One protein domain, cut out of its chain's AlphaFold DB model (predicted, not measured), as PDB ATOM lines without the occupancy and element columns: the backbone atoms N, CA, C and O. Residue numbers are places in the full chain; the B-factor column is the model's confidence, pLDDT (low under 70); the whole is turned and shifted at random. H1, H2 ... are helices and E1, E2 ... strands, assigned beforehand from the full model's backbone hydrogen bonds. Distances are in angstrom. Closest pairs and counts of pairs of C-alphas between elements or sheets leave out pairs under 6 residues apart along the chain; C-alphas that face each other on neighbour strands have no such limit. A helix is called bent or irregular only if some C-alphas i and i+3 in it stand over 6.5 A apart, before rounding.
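Overview. This is residues 5 to 90 of the 322 residues of an uncharacterized protein of Mesorhizobium qingshengii (UniProt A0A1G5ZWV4). What shape is this? A long, twisted sheet of five antiparallel strands has H1 packed over one face, making two layers, with the small H2 beyond one end of the sheet. It is a rod spanning 49 by 22 by 19 A, loose, with a radius of gyration of the C-alphas of 15.0 A. What makes it up? The printed part has 86 residues with, along the chain, E1 E2 E3 H1 H2 E4 E5; the class is mixed, and the sheet's order is E3 E2 E1 E4 E5.

Along the chain. Where are the strands? E1 is residues 5 to 13, 27.1 A long, from C-alpha 5 at (164.237, 187.481, 141.452); E2 is 20 to 29, 29.7 A; E3 is 32 to 36. E4 is 68 to 77, 28.8 A; E5 is 80 to 89, 29.3 A, to C-alpha 89 at (150.948, 200.343, 115.829). And the helices? H1 is residues 42 to 57, 22.7 A, irregular, with C-alphas 44 and 47 7.2 A apart and a kink of 27 degrees near residue 49; H2 is 62 to 65.

Arrangement. How do strands pair? E1, E2 and E3 form a meander, each strand the antiparallel neighbour of the one before, with N 6 and O 26, and N 27 and O 34, within hydrogen-bond range at 2.9 A. Also within range are N 7 and O 76 of E1 and E4, 2.7 A, and N 73 and O 84 of the hairpin E4 and E5, 2.9 A. Where are the helices? H1 is on the sheet; its closest C-alphas to E4 are those of Ala 49 and Cys 72, 4.9 A apart. H2, not on the sheet, is close to but not clearly touching H1, the closest C-alphas being those of Gln 57 and Ser 65, 6.0 A. In H1 8 of 12 O i to N i+4 pairs are within range; H2 is too short for one.

Size, cuts and confidence. How large is it? The farthest C-alphas, of Gly 30 and Val 62, are 49.9 A apart. Is it continuous and confident? The printed part has no cut and no long link. Its mean pLDDT is 86.9, with residues 31 to 33 under 70.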
ATOM      1  N   ASP A   5     163.272 186.381 141.438       82.75
ATOM      2  CA  ASP A   5     164.237 187.481 141.452       82.75
ATOM      3  C   ASP A   5     164.445 187.950 140.014       82.75
ATOM      4  O   ASP A   5     165.173 187.330 139.230       82.75
ATOM      5  N   ARG A   6     163.717 189.008 139.658       82.75
ATOM      6  CA  ARG A   6     163.512 189.419 138.277       82.75
ATOM      7  C   ARG A   6     163.766 190.901 138.103       82.75
ATOM      8  O   ARG A   6     163.220 191.719 138.825       82.75
ATOM      9  N   SER A   7     164.566 191.268 137.117       85.38
ATOM     10  CA  SER A   7     164.739 192.646 136.670       85.38
ATOM     11  C   SER A   7     164.112 192.836 135.303       85.38
ATOM     12  O   SER A   7     164.316 192.011 134.417       85.38
ATOM     13  N   VAL A   8     163.384 193.932 135.130       83.56
ATOM     14  CA  VAL A   8     162.809 194.347 133.853       83.56
ATOM     15  C   VAL A   8     163.246 195.778 133.599       83.56
ATOM     16  O   VAL A   8     162.991 196.673 134.411       83.56
ATOM     17  N   VAL A   9     163.916 195.973 132.472       86.44
ATOM     18  CA  VAL A   9     164.431 197.264 132.035       86.44
ATOM     19  C   VAL A   9     164.061 197.472 130.578       86.44
ATOM     20  O   VAL A   9     164.240 196.557 129.785       86.44
ATOM     21  N   PHE A  10     163.556 198.644 130.209       90.44
ATOM     22  CA  PHE A  10     163.312 198.972 128.807       90.44
ATOM     23  C   PHE A  10     163.391 200.470 128.525       90.44
ATOM     24  O   PHE A  10     163.211 201.308 129.415       90.44
ATOM     25  N   ALA A  11     163.614 200.787 127.251       90.75
ATOM     26  CA  ALA A  11     163.412 202.102 126.666       90.75
ATOM     27  C   ALA A  11     162.315 202.011 125.601       90.75
ATOM     28  O   ALA A  11     162.313 201.101 124.771       90.75
ATOM     29  N   ARG A  12     161.392 202.972 125.615       92.25
ATOM     30  CA  ARG A  12     160.264 203.057 124.685       92.25
ATOM     31  C   ARG A  12     160.240 204.420 124.006       92.25
ATOM     32  O   ARG A  12     160.370 205.438 124.681       92.25
ATOM     33  N   THR A  13     160.029 204.458 122.696       92.38
ATOM     34  CA  THR A  13     159.862 205.701 121.930       92.38
ATOM     35  C   THR A  13     158.642 205.629 121.019       92.38
ATOM     36  O   THR A  13     158.352 204.585 120.436       92.38
ATOM     37  N   SER A  14     157.927 206.747 120.910       89.56
ATOM     38  CA  SER A  14     156.773 206.923 120.015       89.56
ATOM     39  C   SER A  14     157.008 207.979 118.930       89.56
ATOM     40  O   SER A  14     156.190 208.135 118.030       89.56
ATOM     41  N   ASP A  15     158.103 208.732 119.019       88.00
ATOM     42  CA  ASP A  15     158.430 209.843 118.119       88.00
ATOM     43  C   ASP A  15     159.870 209.785 117.575       88.00
ATOM     44  O   ASP A  15     160.280 210.667 116.822       88.00
ATOM     45  N   GLY A  16     160.651 208.772 117.971       86.38
ATOM     46  CA  GLY A  16     162.059 208.601 117.605       86.38
ATOM     47  C   GLY A  16     163.027 209.575 118.292       86.38
ATOM     48  O   GLY A  16     164.247 209.428 118.163       86.38
ATOM     49  N   LEU A  17     162.519 210.554 119.045       88.06
ATOM     50  CA  LEU A  17     163.295 211.639 119.648       88.06
ATOM     51  C   LEU A  17     163.375 211.499 121.166       88.06
ATOM     52  O   LEU A  17     164.478 211.522 121.723       88.06
ATOM     53  N   ALA A  18     162.234 211.329 121.825       90.81
ATOM     54  CA  ALA A  18     162.139 211.095 123.252       90.81
ATOM     55  C   ALA A  18     162.071 209.589 123.535       90.81
ATOM     56  O   ALA A  18     161.365 208.833 122.861       90.81
ATOM     57  N   THR A  19     162.804 209.153 124.556       90.56
ATOM     58  CA  THR A  19     162.711 207.798 125.096       90.56
ATOM     59  C   THR A  19     162.208 207.856 126.531       90.56
ATOM     60  O   THR A  19     162.693 208.634 127.351       90.56
ATOM     61  N   SER A  20     161.183 207.059 126.815       89.06
ATOM     62  CA  SER A  20     160.696 206.795 128.163       89.06
ATOM     63  C   SER A  20     161.386 205.548 128.689       89.06
ATOM     64  O   SER A  20     161.458 204.542 127.982       89.06
ATOM     65  N   HIS A  21     161.861 205.600 129.926       86.81
ATOM     66  CA  HIS A  21     162.595 204.501 130.540       86.81
ATOM     67  C   HIS A  21     161.785 203.830 131.634       86.81
ATOM     68  O   HIS A  21     161.049 204.471 132.386       86.81
ATOM     69  N   PHE A  22     162.001 202.532 131.768       84.38
ATOM     70  CA  PHE A  22     161.538 201.741 132.889       84.38
ATOM     71  C   PHE A  22     162.684 200.870 133.379       84.38
ATOM     72  O   PHE A  22     163.396 200.282 132.571       84.38
ATOM     73  N   SER A  23     162.884 200.794 134.693       84.81
ATOM     74  CA  SER A  23     163.950 199.980 135.273       84.81
ATOM     75  C   SER A  23     163.616 199.595 136.708       84.81
ATOM     76  O   SER A  23     163.694 200.419 137.617       84.81
ATOM     77  N   HIS A  24     163.220 198.340 136.912       79.81
ATOM     78  CA  HIS A  24     162.832 197.828 138.225       79.81
ATOM     79  C   HIS A  24     163.286 196.385 138.414       79.81
ATOM     80  O   HIS A  24     163.337 195.597 137.469       79.81
ATOM     81  N   ARG A  25     163.578 196.031 139.666       82.62
ATOM     82  CA  ARG A  25     163.817 194.659 140.103       82.62
ATOM     83  C   ARG A  25     162.743 194.244 141.096       82.62
ATOM     84  O   ARG A  25     162.592 194.879 142.128       82.62
ATOM     85  N   LEU A  26     162.040 193.165 140.800       76.56
ATOM     86  CA  LEU A  26     161.069 192.520 141.665       76.56
ATOM     87  C   LEU A  26     161.703 191.298 142.330       76.56
ATOM     88  O   LEU A  26     162.263 190.434 141.653       76.56
ATOM     89  N   VAL A  27     161.583 191.213 143.650       78.19
ATOM     90  CA  VAL A  27     161.950 190.026 144.423       78.19
ATOM     91  C   VAL A  27     160.717 189.543 145.176       78.19
ATOM     92  O   VAL A  27     160.145 190.302 145.952       78.19
ATOM     93  N   ILE A  28     160.311 188.292 144.956       74.06
ATOM     94  CA  ILE A  28     159.225 187.639 145.697       74.06
ATOM     95  C   ILE A  28     159.813 186.448 146.444       74.06
ATOM     96  O   ILE A  28     160.407 185.564 145.827       74.06
ATOM     97  N   ASP A  29     159.642 186.417 147.762       72.38
ATOM     98  CA  ASP A  29     160.081 185.327 148.631       72.38
ATOM     99  C   ASP A  29     158.956 184.956 149.607       72.38
ATOM    100  O   ASP A  29     158.614 185.707 150.527       72.38
ATOM    101  N   GLY A  30     158.318 183.810 149.363       70.88
ATOM    102  CA  GLY A  30     157.107 183.412 150.079       70.88
ATOM    103  C   GLY A  30     155.982 184.436 149.904       70.88
ATOM    104  O   GLY A  30     155.510 184.651 148.793       70.88
ATOM    105  N   ALA A  31     155.549 185.050 151.009       67.06
ATOM    106  CA  ALA A  31     154.497 186.072 151.023       67.06
ATOM    107  C   ALA A  31     155.029 187.515 150.894       67.06
ATOM    108  O   ALA A  31     154.238 188.453 150.843       67.06
ATOM    109  N   ALA A  32     156.351 187.713 150.877       68.69
ATOM    110  CA  ALA A  32     156.953 189.034 150.767       68.69
ATOM    111  C   ALA A  32     157.270 189.361 149.302       68.69
ATOM    112  O   ALA A  32     157.931 188.575 148.623       68.69
ATOM    113  N   ALA A  33     156.839 190.534 148.839       68.81
ATOM    114  CA  ALA A  33     157.208 191.100 147.546       68.81
ATOM    115  C   ALA A  33     157.893 192.455 147.761       68.81
ATOM    116  O   ALA A  33     157.387 193.298 148.502       68.81
ATOM    117  N   ASP A  34     159.041 192.658 147.121       70.00
ATOM    118  CA  ASP A  34     159.859 193.862 147.247       70.00
ATOM    119  C   ASP A  34     160.269 194.375 145.859       70.00
ATOM    120  O   ASP A  34     160.683 193.597 144.993       70.00
ATOM    121  N   VAL A  35     160.158 195.689 145.651       72.56
ATOM    122  CA  VAL A  35     160.542 196.368 144.407       72.56
ATOM    123  C   VAL A  35     161.762 197.233 144.682       72.56
ATOM    124  O   VAL A  35     161.730 198.172 145.473       72.56
ATOM    125  N   ARG A  36     162.854 196.916 143.994       78.88
ATOM    126  CA  ARG A  36     164.168 197.537 144.154       78.88
ATOM    127  C   ARG A  36     164.607 198.219 142.869       78.88
ATOM    128  O   ARG A  36     164.123 197.911 141.777       78.88
ATOM    129  N   SER A  37     165.593 199.100 142.997       77.12
ATOM    130  CA  SER A  37     166.319 199.612 141.841       77.12
ATOM    131  C   SER A  37     167.020 198.470 141.102       77.12
ATOM    132  O   SER A  37     167.568 197.539 141.704       77.12
ATOM    133  N   CYS A  38     166.981 198.527 139.773       81.25
ATOM    134  CA  CYS A  38     167.768 197.628 138.944       81.25
ATOM    135  C   CYS A  38     169.201 198.158 138.804       81.25
ATOM    136  O   CYS A  38     169.436 199.363 138.851       81.25
ATOM    137  N   SER A  39     170.160 197.254 138.603       84.94
ATOM    138  CA  SER A  39     171.544 197.606 138.271       84.94
ATOM    139  C   SER A  39     171.789 197.800 136.772       84.94
ATOM    140  O   SER A  39     172.900 198.152 136.388       84.94
ATOM    141  N   ILE A  40     170.791 197.529 135.927       87.12
ATOM    142  CA  ILE A  40     170.872 197.699 134.474       87.12
ATOM    143  C   ILE A  40     170.430 199.129 134.135       87.12
ATOM    144  O   ILE A  40     169.346 199.556 134.552       87.12
ATOM    145  N   ASP A  41     171.259 199.855 133.381       90.31
ATOM    146  CA  ASP A  41     170.924 201.193 132.895       90.31
ATOM    147  C   ASP A  41     169.918 201.080 131.731       90.31
ATOM    148  O   ASP A  41     170.233 200.478 130.702       90.31
ATOM    149  N   PRO A  42     168.696 201.637 131.847       88.06
ATOM    150  CA  PRO A  42     167.725 201.607 130.754       88.06
ATOM    151  C   PRO A  42     168.178 202.356 129.497       88.06
ATOM    152  O   PRO A  42     167.626 202.112 128.424       88.06
ATOM    153  N   ARG A  43     169.183 203.236 129.590       93.31
ATOM    154  CA  ARG A  43     169.722 203.981 128.441       93.31
ATOM    155  C   ARG A  43     170.451 203.096 127.439       93.31
ATOM    156  O   ARG A  43     170.496 203.443 126.261       93.31
ATOM    157  N   ASP A  44     170.923 201.923 127.857       92.69
ATOM    158  CA  ASP A  44     171.507 200.931 126.946       92.69
ATOM    159  C   ASP A  44     170.492 200.466 125.879       92.69
ATOM    160  O   ASP A  44     170.873 200.011 124.801       92.69
ATOM    161  N   CYS A  45     169.189 200.629 126.144       94.06
ATOM    162  CA  CYS A  45     168.109 200.276 125.224       94.06
ATOM    163  C   CYS A  45     167.696 201.421 124.272       94.06
ATOM    164  O   CYS A  45     166.883 201.191 123.374       94.06
ATOM    165  N   ASP A  46     168.234 202.641 124.423       95.44
ATOM    166  CA  ASP A  46     167.786 203.821 123.661       95.44
ATOM    167  C   ASP A  46     168.051 203.700 122.159       95.44
ATOM    168  O   ASP A  46     167.164 203.959 121.343       95.44
ATOM    169  N   GLY A  47     169.280 203.329 121.792       95.12
ATOM    170  CA  GLY A  47     169.688 203.167 120.396       95.12
ATOM    171  C   GLY A  47     168.815 202.141 119.667       95.12
ATOM    172  O   GLY A  47     168.150 202.511 118.698       95.12
ATOM    173  N   PRO A  48     168.742 200.890 120.161       94.94
ATOM    174  CA  PRO A  48     167.900 199.853 119.570       94.94
ATOM    175  C   PRO A  48     166.423 200.249 119.436       94.94
ATOM    176  O   PRO A  48     165.848 200.064 118.364       94.94
ATOM    177  N   ALA A  49     165.819 200.860 120.467       94.00
ATOM    178  CA  ALA A  49     164.421 201.298 120.409       94.00
ATOM    179  C   ALA A  49     164.191 202.344 119.301       94.00
ATOM    180  O   ALA A  49     163.239 202.239 118.526       94.00
ATOM    181  N   ARG A  50     165.091 203.330 119.166       95.50
ATOM    182  CA  ARG A  50     165.018 204.347 118.101       95.50
ATOM    183  C   ARG A  50     165.226 203.745 116.716       95.50
ATOM    184  O   ARG A  50     164.510 204.108 115.786       95.50
ATOM    185  N   THR A  51     166.175 202.821 116.573       94.69
ATOM    186  CA  THR A  51     166.420 202.120 115.307       94.69
ATOM    187  C   THR A  51     165.198 201.306 114.885       94.69
ATOM    188  O   THR A  51     164.782 201.403 113.731       94.69
ATOM    189  N   ALA A  52     164.586 200.563 115.810       93.94
ATOM    190  CA  ALA A  52     163.377 199.789 115.548       93.94
ATOM    191  C   ALA A  52     162.192 200.680 115.138       93.94
ATOM    192  O   ALA A  52     161.517 200.395 114.149       93.94
ATOM    193  N   TRP A  53     161.994 201.811 115.824       94.56
ATOM    194  CA  TRP A  53     160.978 202.797 115.448       94.56
ATOM    195  C   TRP A  53     161.211 203.359 114.037       94.56
ATOM    196  O   TRP A  53     160.292 203.400 113.217       94.56
ATOM    197  N   ALA A  54     162.454 203.734 113.716       93.31
ATOM    198  CA  ALA A  54     162.807 204.313 112.421       93.31
ATOM    199  C   ALA A  54     162.579 203.342 111.246       93.31
ATOM    200  O   ALA A  54     162.179 203.779 110.164       93.31
ATOM    201  N   ARG A  55     162.770 202.026 111.452       91.06
ATOM    202  CA  ARG A  55     162.472 201.002 110.430       91.06
ATOM    203  C   ARG A  55     161.017 201.051 109.970       91.06
ATOM    204  O   ARG A  55     160.756 200.890 108.778       91.06
ATOM    205  N   TRP A  56     160.091 201.288 110.897       91.44
ATOM    206  CA  TRP A  56     158.655 201.279 110.623       91.44
ATOM    207  C   TRP A  56     158.084 202.639 110.255       91.44
ATOM    208  O   TRP A  56     157.132 202.696 109.481       91.44
ATOM    209  N   GLN A  57     158.680 203.735 110.723       89.50
ATOM    210  CA  GLN A  57     158.198 205.080 110.406       89.50
ATOM    211  C   GLN A  57     158.100 205.332 108.891       89.50
ATOM    212  O   GLN A  57     157.142 205.950 108.437       89.50
ATOM    213  N   SER A  58     159.040 204.798 108.105       87.19
ATOM    214  CA  SER A  58     159.054 204.939 106.638       87.19
ATOM    215  C   SER A  58     158.084 204.005 105.898       87.19
ATOM    216  O   SER A  58     157.984 204.065 104.676       87.19
ATOM    217  N   ARG A  59     157.384 203.128 106.625       91.06
ATOM    218  CA  ARG A  59     156.489 202.081 106.099       91.06
ATOM    219  C   ARG A  59     155.049 202.230 106.586       91.06
ATOM    220  O   ARG A  59     154.217 201.375 106.306       91.06
ATOM    221  N   VAL A  60     154.774 203.285 107.345       91.75
ATOM    222  CA  VAL A  60     153.462 203.586 107.913       91.75
ATOM    223  C   VAL A  60     153.055 204.985 107.445       91.75
ATOM    224  O   VAL A  60     153.885 205.895 107.451       91.75
ATOM    225  N   PRO A  61     151.791 205.194 107.043       91.88
ATOM    226  CA  PRO A  61     151.301 206.499 106.637       91.88
ATOM    227  C   PRO A  61     151.508 207.571 107.703       91.88
ATOM    228  O   PRO A  61     151.432 207.309 108.908       91.88
ATOM    229  N   VAL A  62     151.671 208.818 107.261       88.31
ATOM    230  CA  VAL A  62     151.865 209.970 108.159       88.31
ATOM    231  C   VAL A  62     150.725 210.089 109.176       88.31
ATOM    232  O   VAL A  62     150.987 210.363 110.348       88.31
ATOM    233  N   SER A  63     149.487 209.808 108.762       86.81
ATOM    234  CA  SER A  63     148.287 209.811 109.612       86.81
ATOM    235  C   SER A  63     148.375 208.849 110.810       86.81
ATOM    236  O   SER A  63     147.780 209.107 111.857       86.81
ATOM    237  N   ARG A  64     149.140 207.759 110.674       86.94
ATOM    238  CA  ARG A  64     149.310 206.681 111.659       86.94
ATOM    239  C   ARG A  64     150.680 206.707 112.342       86.94
ATOM    240  O   ARG A  64     150.855 206.069 113.374       86.94
ATOM    241  N   SER A  65     151.633 207.477 111.819       85.38
ATOM    242  CA  SER A  65     153.022 207.537 112.304       85.38
ATOM    243  C   SER A  65     153.148 207.800 113.809       85.38
ATOM    244  O   SER A  65     153.961 207.171 114.478       85.38
ATOM    245  N   ARG A  66     152.292 208.664 114.371       85.25
ATOM    246  CA  ARG A  66     152.279 208.997 115.809       85.25
ATOM    247  C   ARG A  66     151.839 207.846 116.715       85.25
ATOM    248  O   ARG A  66     152.038 207.918 117.922       85.25
ATOM    249  N   ALA A  67     151.197 206.828 116.152       87.62
ATOM    250  CA  ALA A  67     150.766 205.641 116.873       87.62
ATOM    251  C   ALA A  67     151.805 204.510 116.835       87.62
ATOM    252  O   ALA A  67     151.638 203.522 117.555       87.62
ATOM    253  N   VAL A  68     152.868 204.645 116.029       92.19
ATOM    254  CA  VAL A  68     153.990 203.704 116.023       92.19
ATOM    255  C   VAL A  68     154.784 203.895 117.303       92.19
ATOM    256  O   VAL A  68     155.243 204.990 117.619       92.19
ATOM    257  N   THR A  69     154.967 202.809 118.035       91.88
ATOM    258  CA  THR A  69     155.793 202.770 119.235       91.88
ATOM    259  C   THR A  69     156.765 201.612 119.107       91.88
ATOM    260  O   THR A  69     156.382 200.525 118.677       91.88
ATOM    261  N   ALA A  70     158.016 201.846 119.484       93.88
ATOM    262  CA  ALA A  70     159.010 200.797 119.609       93.88
ATOM    263  C   ALA A  70     159.532 200.748 121.038       93.88
ATOM    264  O   ALA A  70     159.758 201.781 121.675       93.88
ATOM    265  N   GLU A  71     159.746 199.537 121.523       92.75
ATOM    266  CA  GLU A  71     160.341 199.265 122.814       92.75
ATOM    267  C   GLU A  71     161.470 198.258 122.643       92.75
ATOM    268  O   GLU A  71     161.307 197.242 121.973       92.75
ATOM    269  N   CYS A  72     162.603 198.542 123.272       94.81
ATOM    270  CA  CYS A  72     163.675 197.578 123.452       94.81
ATOM    271  C   CYS A  72     163.913 197.406 124.946       94.81
ATOM    272  O   CYS A  72     163.936 198.391 125.687       94.81
ATOM    273  N   GLY A  73     164.111 196.171 125.388       91.50
ATOM    274  CA  GLY A  73     164.309 195.896 126.797       91.50
ATOM    275  C   GLY A  73     165.142 194.667 127.092       91.50
ATOM    276  O   GLY A  73     165.538 193.901 126.217       91.50
ATOM    277  N   ILE A  74     165.423 194.518 128.378       91.56
ATOM    278  CA  ILE A  74     166.211 193.463 128.984       91.56
ATOM    279  C   ILE A  74     165.413 192.939 130.172       91.56
ATOM    280  O   ILE A  74     165.093 193.671 131.112       91.56
ATOM    281  N   VAL A  75     165.126 191.645 130.149       86.44
ATOM    282  CA  VAL A  75     164.579 190.910 131.285       86.44
ATOM    283  C   VAL A  75     165.667 189.999 131.823       86.44
ATOM    284  O   VAL A  75     166.248 189.212 131.079       86.44
ATOM    285  N   ARG A  76     165.947 190.091 133.120       87.44
ATOM    286  CA  ARG A  76     166.850 189.177 133.819       87.44
ATOM    287  C   ARG A  76     166.071 188.432 134.885       87.44
ATOM    288  O   ARG A  76     165.519 189.075 135.766       87.44
ATOM    289  N   GLU A  77     166.059 187.111 134.834       82.12
ATOM    290  CA  GLU A  77     165.411 186.254 135.827       82.12
ATOM    291  C   GLU A  77     166.417 185.191 136.277       82.12
ATOM    292  O   GLU A  77     166.938 184.412 135.474       82.12
ATOM    293  N   GLY A  78     166.812 185.237 137.552       77.62
ATOM    294  CA  GLY A  78     167.910 184.413 138.058       77.62
ATOM    295  C   GLY A  78     169.214 184.602 137.260       77.62
ATOM    296  O   GLY A  78     169.848 185.656 137.326       77.62
ATOM    297  N   ARG A  79     169.637 183.558 136.531       80.06
ATOM    298  CA  ARG A  79     170.832 183.577 135.658       80.06
ATOM    299  C   ARG A  79     170.515 183.863 134.188       80.06
ATOM    300  O   ARG A  79     171.446 184.086 133.417       80.06
ATOM    301  N   GLN A  80     169.246 183.838 133.792       84.62
ATOM    302  CA  GLN A  80     168.850 184.077 132.411       84.62
ATOM    303  C   GLN A  80     168.745 185.575 132.153       84.62
ATOM    304  O   GLN A  80     168.273 186.338 132.994       84.62
ATOM    305  N   THR A  81     169.211 186.011 130.987       89.75
ATOM    306  CA  THR A  81     169.003 187.373 130.490       89.75
ATOM    307  C   THR A  81     168.444 187.274 129.080       89.75
ATOM    308  O   THR A  81     169.002 186.560 128.249       89.75
ATOM    309  N   ARG A  82     167.344 187.977 128.824       89.31
ATOM    310  CA  ARG A  82     166.668 188.040 127.530       89.31
ATOM    311  C   ARG A  82     166.563 189.495 127.111       89.31
ATOM    312  O   ARG A  82     165.961 190.299 127.819       89.31
ATOM    313  N   THR A  83     167.171 189.826 125.983       92.75
ATOM    314  CA  THR A  83     166.939 191.088 125.280       92.75
ATOM    315  C   THR A  83     165.735 190.925 124.372       92.75
ATOM    316  O   THR A  83     165.529 189.830 123.852       92.75
ATOM    317  N   TYR A  84     164.977 191.990 124.163       92.06
ATOM    318  CA  TYR A  84     163.862 191.961 123.231       92.06
ATOM    319  C   TYR A  84     163.642 193.308 122.564       92.06
ATOM    320  O   TYR A  84     163.969 194.350 123.133       92.06
ATOM    321  N   THR A  85     163.047 193.276 121.380       94.06
ATOM    322  CA  THR A  85     162.506 194.435 120.674       94.06
ATOM    323  C   THR A  85     161.067 194.146 120.284       94.06
ATOM    324  O   THR A  85     160.769 193.076 119.766       94.06
ATOM    325  N   VAL A  86     160.170 195.103 120.500       92.50
ATOM    326  CA  VAL A  86     158.787 195.042 120.023       92.50
ATOM    327  C   VAL A  86     158.418 196.360 119.359       92.50
ATOM    328  O   VAL A  86     158.683 197.436 119.897       92.50
ATOM    329  N   VAL A  87     157.792 196.277 118.188       93.44
ATOM    330  CA  VAL A  87     157.201 197.428 117.500       93.44
ATOM    331  C   VAL A  87     155.708 197.196 117.366       93.44
ATOM    332  O   VAL A  87     155.271 196.146 116.893       93.44
ATOM    333  N   HIS A  88     154.919 198.186 117.770       90.94
ATOM    334  CA  HIS A  88     153.471 198.131 117.660       90.94
ATOM    335  C   HIS A  88     152.884 199.410 117.065       90.94
ATOM    336  O   HIS A  88     153.422 200.505 117.225       90.94
ATOM    337  N   LEU A  89     151.740 199.260 116.402       90.81
ATOM    338  CA  LEU A  89     150.948 200.343 115.829       90.81
ATOM    339  C   LEU A  89     149.506 200.205 116.310       90.81
ATOM    340  O   LEU A  89     148.806 199.274 115.926       90.81
ATOM    341  N   ASP A  90     149.067 201.118 117.182       83.00
ATOM    342  CA  ASP A  90     147.701 201.114 117.736       83.00
ATOM    343  C   ASP A  90     147.251 199.763 118.351       83.00
ATOM    344  O   ASP A  90     146.065 199.449 118.377       83.00
TER     345      ASP A  90